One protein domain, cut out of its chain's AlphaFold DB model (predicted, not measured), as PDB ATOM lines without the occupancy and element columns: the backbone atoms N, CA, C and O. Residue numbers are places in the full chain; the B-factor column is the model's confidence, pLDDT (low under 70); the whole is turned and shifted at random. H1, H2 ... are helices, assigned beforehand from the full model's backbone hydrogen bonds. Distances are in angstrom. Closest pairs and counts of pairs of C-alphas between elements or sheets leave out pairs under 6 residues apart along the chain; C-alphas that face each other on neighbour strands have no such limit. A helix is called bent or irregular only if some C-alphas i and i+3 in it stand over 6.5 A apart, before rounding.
ATOM      1  N   SER A  70     160.075  92.336 116.741       90.38
ATOM      2  CA  SER A  70     159.826  92.308 115.290       90.38
ATOM      3  C   SER A  70     160.295  93.601 114.601       90.38
ATOM      4  O   SER A  70     159.786  94.695 114.885       90.38
ATOM      5  N   ILE A  71     161.257  93.457 113.685       90.38
ATOM      6  CA  ILE A  71     161.845  94.560 112.916       90.38
ATOM      7  C   ILE A  71     160.773  95.212 112.040       90.38
ATOM      8  O   ILE A  71     160.700  96.437 111.977       90.38
ATOM      9  N   THR A  72     159.894  94.414 111.428       92.38
ATOM     10  CA  THR A  72     158.836  94.905 110.532       92.38
ATOM     11  C   THR A  72     157.831  95.777 111.275       92.38
ATOM     12  O   THR A  72     157.488  96.865 110.811       92.38
ATOM     13  N   THR A  73     157.412  95.364 112.473       91.81
ATOM     14  CA  THR A  73     156.510  96.157 113.319       91.81
ATOM     15  C   THR A  73     157.177  97.457 113.758       91.81
ATOM     16  O   THR A  73     156.568  98.523 113.679       91.81
ATOM     17  N   THR A  74     158.442  97.398 114.188       93.00
ATOM     18  CA  THR A  74     159.190  98.592 114.603       93.00
ATOM     19  C   THR A  74     159.348  99.571 113.439       93.00
ATOM     20  O   THR A  74     159.006 100.739 113.598       93.00
ATOM     21  N   ALA A  75     159.744  99.092 112.256       94.50
ATOM     22  CA  ALA A  75     159.886  99.907 111.053       94.50
ATOM     23  C   ALA A  75     158.559 100.554 110.623       94.50
ATOM     24  O   ALA A  75     158.523 101.749 110.340       94.50
ATOM     25  N   THR A  76     157.459  99.795 110.643       95.75
ATOM     26  CA  THR A  76     156.125 100.298 110.273       95.75
ATOM     27  C   THR A  76     155.671 101.417 111.209       95.75
ATOM     28  O   THR A  76     155.228 102.469 110.750       95.75
ATOM     29  N   VAL A  77     155.833 101.235 112.525       94.19
ATOM     30  CA  VAL A  77     155.476 102.264 113.515       94.19
ATOM     31  C   VAL A  77     156.380 103.492 113.387       94.19
ATOM     32  O   VAL A  77     155.888 104.616 113.471       94.19
ATOM     33  N   SER A  78     157.680 103.311 113.136       95.62
ATOM     34  CA  SER A  78     158.611 104.422 112.897       95.62
ATOM     35  C   SER A  78     158.271 105.212 111.632       95.62
ATOM     36  O   SER A  78     158.285 106.442 111.668       95.62
ATOM     37  N   ALA A  79     157.913 104.534 110.538       96.75
ATOM     38  CA  ALA A  79     157.468 105.178 109.305       96.75
ATOM     39  C   ALA A  79     156.159 105.955 109.522       96.75
ATOM     40  O   ALA A  79     156.067 107.124 109.144       96.75
ATOM     41  N   GLY A  80     155.182 105.346 110.204       96.00
ATOM     42  CA  GLY A  80     153.927 106.005 110.571       96.00
ATOM     43  C   GLY A  80     154.140 107.237 111.455       96.00
ATOM     44  O   GLY A  80     153.542 108.285 111.214       96.00
ATOM     45  N   PHE A  81     155.048 107.150 112.431       96.88
ATOM     46  CA  PHE A  81     155.448 108.285 113.261       96.88
ATOM     47  C   PHE A  81     156.091 109.408 112.431       96.88
ATOM     48  O   PHE A  81     155.697 110.567 112.558       96.88
ATOM     49  N   GLY A  82     157.030 109.077 111.540       95.88
ATOM     50  CA  GLY A  82     157.669 110.052 110.651       95.88
ATOM     51  C   GLY A  82     156.668 110.768 109.740       95.88
ATOM     52  O   GLY A  82     156.697 111.996 109.640       95.88
ATOM     53  N   ALA A  83     155.733 110.023 109.144       96.75
ATOM     54  CA  ALA A  83     154.662 110.580 108.320       96.75
ATOM     55  C   ALA A  83     153.744 111.520 109.120       96.75
ATOM     56  O   ALA A  83     153.414 112.610 108.650       96.75
ATOM     57  N   LEU A  84     153.380 111.145 110.352       95.12
ATOM     58  CA  LEU A  84     152.579 111.984 111.245       95.12
ATOM     59  C   LEU A  84     153.277 113.316 111.554       95.12
ATOM     60  O   LEU A  84     152.659 114.376 111.444       95.12
ATOM     61  N   ILE A  85     154.569 113.282 111.898       95.94
ATOM     62  CA  ILE A  85     155.357 114.495 112.162       95.94
ATOM     63  C   ILE A  85     155.454 115.363 110.901       95.94
ATOM     64  O   ILE A  85     155.232 116.573 110.969       95.94
ATOM     65  N   ALA A  86     155.713 114.757 109.737       94.31
ATOM     66  CA  ALA A  86     155.766 115.477 108.469       94.31
ATOM     67  C   ALA A  86     154.432 116.176 108.155       94.31
ATOM     68  O   ALA A  86     154.435 117.354 107.794       94.31
ATOM     69  N   ARG A 106     145.682 133.620 115.980       83.12
ATOM     70  CA  ARG A 106     145.261 132.269 115.563       83.12
ATOM     71  C   ARG A 106     146.418 131.442 115.001       83.12
ATOM     72  O   ARG A 106     146.454 130.236 115.221       83.12
ATOM     73  N   HIS A 107     147.353 132.077 114.295       83.88
ATOM     74  CA  HIS A 107     148.551 131.420 113.789       83.88
ATOM     75  C   HIS A 107     149.461 130.976 114.937       83.88
ATOM     76  O   HIS A 107     149.813 129.804 114.992       83.88
ATOM     77  N   SER A 108     149.749 131.857 115.902       85.12
ATOM     78  CA  SER A 108     150.559 131.518 117.077       85.12
ATOM     79  C   SER A 108     149.938 130.396 117.909       85.12
ATOM     80  O   SER A 108     150.641 129.456 118.270       85.12
ATOM     81  N   ILE A 109     148.621 130.440 118.153       88.81
ATOM     82  CA  ILE A 109     147.908 129.368 118.866       88.81
ATOM     83  C   ILE A 109     148.006 128.054 118.081       88.81
ATOM     84  O   ILE A 109     148.388 127.038 118.650       88.81
ATOM     85  N   SER A 110     147.741 128.068 116.769       87.88
ATOM     86  CA  SER A 110     147.824 126.859 115.938       87.88
ATOM     87  C   SER A 110     149.232 126.257 115.921       87.88
ATOM     88  O   SER A 110     149.378 125.039 116.017       87.88
ATOM     89  N   THR A 111     150.267 127.094 115.841       88.38
ATOM     90  CA  THR A 111     151.666 126.660 115.889       88.38
ATOM     91  C   THR A 111     152.015 126.067 117.254       88.38
ATOM     92  O   THR A 111     152.579 124.976 117.307       88.38
ATOM     93  N   ALA A 112     151.619 126.714 118.354       92.12
ATOM     94  CA  ALA A 112     151.845 126.198 119.704       92.12
ATOM     95  C   ALA A 112     151.152 124.842 119.919       92.12
ATOM     96  O   ALA A 112     151.790 123.892 120.371       92.12
ATOM     97  N   THR A 113     149.884 124.704 119.513       91.94
ATOM     98  CA  THR A 113     149.155 123.429 119.592       91.94
ATOM     99  C   THR A 113     149.872 122.318 118.823       91.94
ATOM    100  O   THR A 113     149.972 121.198 119.316       91.94
ATOM    101  N   ARG A 114     150.427 122.605 117.640       90.81
ATOM    102  CA  ARG A 114     151.176 121.609 116.851       90.81
ATOM    103  C   ARG A 114     152.472 121.180 117.516       90.81
ATOM    104  O   ARG A 114     152.774 119.992 117.499       90.81
ATOM    105  N   LEU A 115     153.222 122.118 118.092       92.81
ATOM    106  CA  LEU A 115     154.448 121.796 118.824       92.81
ATOM    107  C   LEU A 115     154.142 120.896 120.025       92.81
ATOM    108  O   LEU A 115     154.830 119.900 120.230       92.81
ATOM    109  N   VAL A 116     153.059 121.186 120.750       95.00
ATOM    110  CA  VAL A 116     152.577 120.343 121.851       95.00
ATOM    111  C   VAL A 116     152.192 118.944 121.353       95.00
ATOM    112  O   VAL A 116     152.626 117.951 121.935       95.00
ATOM    113  N   LEU A 117     151.452 118.834 120.245       94.94
ATOM    114  CA  LEU A 117     151.105 117.536 119.648       94.94
ATOM    115  C   LEU A 117     152.342 116.749 119.190       94.94
ATOM    116  O   LEU A 117     152.427 115.549 119.447       94.94
ATOM    117  N   CYS A 118     153.322 117.410 118.565       95.25
ATOM    118  CA  CYS A 118     154.587 116.781 118.173       95.25
ATOM    119  C   CYS A 118     155.359 116.276 119.397       95.25
ATOM    120  O   CYS A 118     155.878 115.164 119.370       95.25
ATOM    121  N   PHE A 119     155.396 117.056 120.481       95.69
ATOM    122  CA  PHE A 119     156.033 116.651 121.733       95.69
ATOM    123  C   PHE A 119     155.372 115.404 122.329       95.69
ATOM    124  O   PHE A 119     156.063 114.439 122.652       95.69
ATOM    125  N   PHE A 120     154.038 115.366 122.415       96.50
ATOM    126  CA  PHE A 120     153.325 114.182 122.902       96.50
ATOM    127  C   PHE A 120     153.543 112.959 122.008       96.50
ATOM    128  O   PHE A 120     153.815 111.874 122.526       96.50
ATOM    129  N   ALA A 121     153.482 113.128 120.683       94.81
ATOM    130  CA  ALA A 121     153.764 112.054 119.735       94.81
ATOM    131  C   ALA A 121     155.197 111.526 119.905       94.81
ATOM    132  O   ALA A 121     155.410 110.316 119.929       94.81
ATOM    133  N   PHE A 122     156.172 112.419 120.092       97.25
ATOM    134  CA  PHE A 122     157.563 112.053 120.339       97.25
ATOM    135  C   PHE A 122     157.728 111.287 121.656       97.25
ATOM    136  O   PHE A 122     158.347 110.227 121.674       97.25
ATOM    137  N   VAL A 123     157.122 111.749 122.754       96.88
ATOM    138  CA  VAL A 123     157.151 111.039 124.046       96.88
ATOM    139  C   VAL A 123     156.503 109.657 123.938       96.88
ATOM    140  O   VAL A 123     157.035 108.686 124.481       96.88
ATOM    141  N   ALA A 124     155.376 109.543 123.230       95.50
ATOM    142  CA  ALA A 124     154.715 108.267 122.978       95.50
ATOM    143  C   ALA A 124     155.604 107.328 122.149       95.50
ATOM    144  O   ALA A 124     155.753 106.159 122.505       95.50
ATOM    145  N   PHE A 125     156.261 107.845 121.110       96.69
ATOM    146  CA  PHE A 125     157.191 107.084 120.280       96.69
ATOM    147  C   PHE A 125     158.438 106.637 121.058       96.69
ATOM    148  O   PHE A 125     158.820 105.474 120.983       96.69
ATOM    149  N   ILE A 126     159.025 107.500 121.893       96.06
ATOM    150  CA  ILE A 126     160.140 107.128 122.777       96.06
ATOM    151  C   ILE A 126     159.709 106.061 123.787       96.06
ATOM    152  O   ILE A 126     160.453 105.112 124.029       96.06
ATOM    153  N   ARG A 127     158.506 106.166 124.365       94.12
ATOM    154  CA  ARG A 127     157.955 105.118 125.239       94.12
ATOM    155  C   ARG A 127     157.744 103.803 124.491       94.12
ATOM    156  O   ARG A 127     158.049 102.749 125.048       94.12
ATOM    157  N   TYR A 128     157.266 103.861 123.251       94.56
ATOM    158  CA  TYR A 128     157.145 102.700 122.376       94.56
ATOM    159  C   TYR A 128     158.512 102.054 122.118       94.56
ATOM    160  O   TYR A 128     158.670 100.869 122.390       94.56
ATOM    161  N   LEU A 129     159.522 102.827 121.704       91.88
ATOM    162  CA  LEU A 129     160.882 102.322 121.494       91.88
ATOM    163  C   LEU A 129     161.476 101.728 122.773       91.88
ATOM    164  O   LEU A 129     162.069 100.656 122.727       91.88
ATOM    165  N   ARG A 130     161.252 102.364 123.931       91.00
ATOM    166  CA  ARG A 130     161.725 101.848 125.222       91.00
ATOM    167  C   ARG A 130     161.149 100.478 125.563       91.00
ATOM    168  O   ARG A 130     161.878  99.618 126.039       91.00
ATOM    169  N   ARG A 131     159.862 100.257 125.284       89.25
ATOM    170  CA  ARG A 131     159.207  98.947 125.453       89.25
ATOM    171  C   ARG A 131     159.684  97.896 124.450       89.25
ATOM    172  O   ARG A 131     159.373  96.725 124.613       89.25
ATOM    173  N   ARG A 132     160.381  98.318 123.396       89.12
ATOM    174  CA  ARG A 132     160.881  97.463 122.320       89.12
ATOM    175  C   ARG A 132     162.390  97.255 122.397       89.12
ATOM    176  O   ARG A 132     162.913  96.605 121.505       89.12
ATOM    177  N   TYR A 133     163.095  97.761 123.413       83.81
ATOM    178  CA  TYR A 133     164.487  97.354 123.604       83.81
ATOM    179  C   TYR A 133     164.555  95.834 123.784       83.81
ATOM    180  O   TYR A 133     163.680  95.284 124.457       83.81
ATOM    181  N   PRO A 134     165.561  95.162 123.194       81.94
ATOM    182  CA  PRO A 134     165.778  93.746 123.438       81.94
ATOM    183  C   PRO A 134     165.826  93.499 124.944       81.94
ATOM    184  O   PRO A 134     166.676  94.052 125.643       81.94
TER     185      PRO A 134
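This is residues 70 to 86 and 106 to 134 of the 403 residues of an uncharacterized protein of Leptomonas pyrrhocoris (UniProt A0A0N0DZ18). Two straight helices lie side by side, their lines only 10 degrees from each other and running opposite ways, and the longer one, H2, reaches well past the shorter one, H1, at the end where H2 begins. Residues 106 to 113 of H2 stick out there with nothing beside them, while the later part of H2 runs back along H1. The printed part has 46 residues, with two named helices in the order H1, H2 and no named strand; the class is all helix. The whole is loose, with a radius of gyration of the C-alphas of 13.0 A, and a rod in outline, spanning 43 by 17 by 7 A.

H1, residues 71 to 86, and H2, residues 106 to 131, touch, with 4 pairs of C-alphas within 8 A. Their closest C-alphas are those of Ile 85 and Cys 118, 6.5 A apart. H1 touches H2 with residues 78 to 85 alone, and H2 touches H1 with residues 118 to 125 alone. Their lines stand at a shallow tilt of 10 degrees and run opposite ways. Their centres are 15.0 A apart. Residues 106 to 113, which belong to H2, stand free. In H1 and H2 every backbone O i to N i+4 pair is within hydrogen-bond range.

H1 begins at C-alpha 71, at (161.845, 94.560, 112.916), and ends at C-alpha 86, at (155.766, 115.477, 108.469), 22.2 A from first to last C-alpha. H2 has 26 residues and is 37.5 A long from C-alpha 106 to C-alpha 131, which lies at (159.207, 98.947, 125.453). Neither helix is bent.

The C-alphas of Arg 106 and Pro 134 are the two farthest apart, at 44.4 A. Residues 87 to 105 are not printed, and the link from H1 to H2 runs across this cut, with 21.0 A between C-alphas 86 and 106. The mean pLDDT of the printed part is 92.6, and no printed residue is under 70.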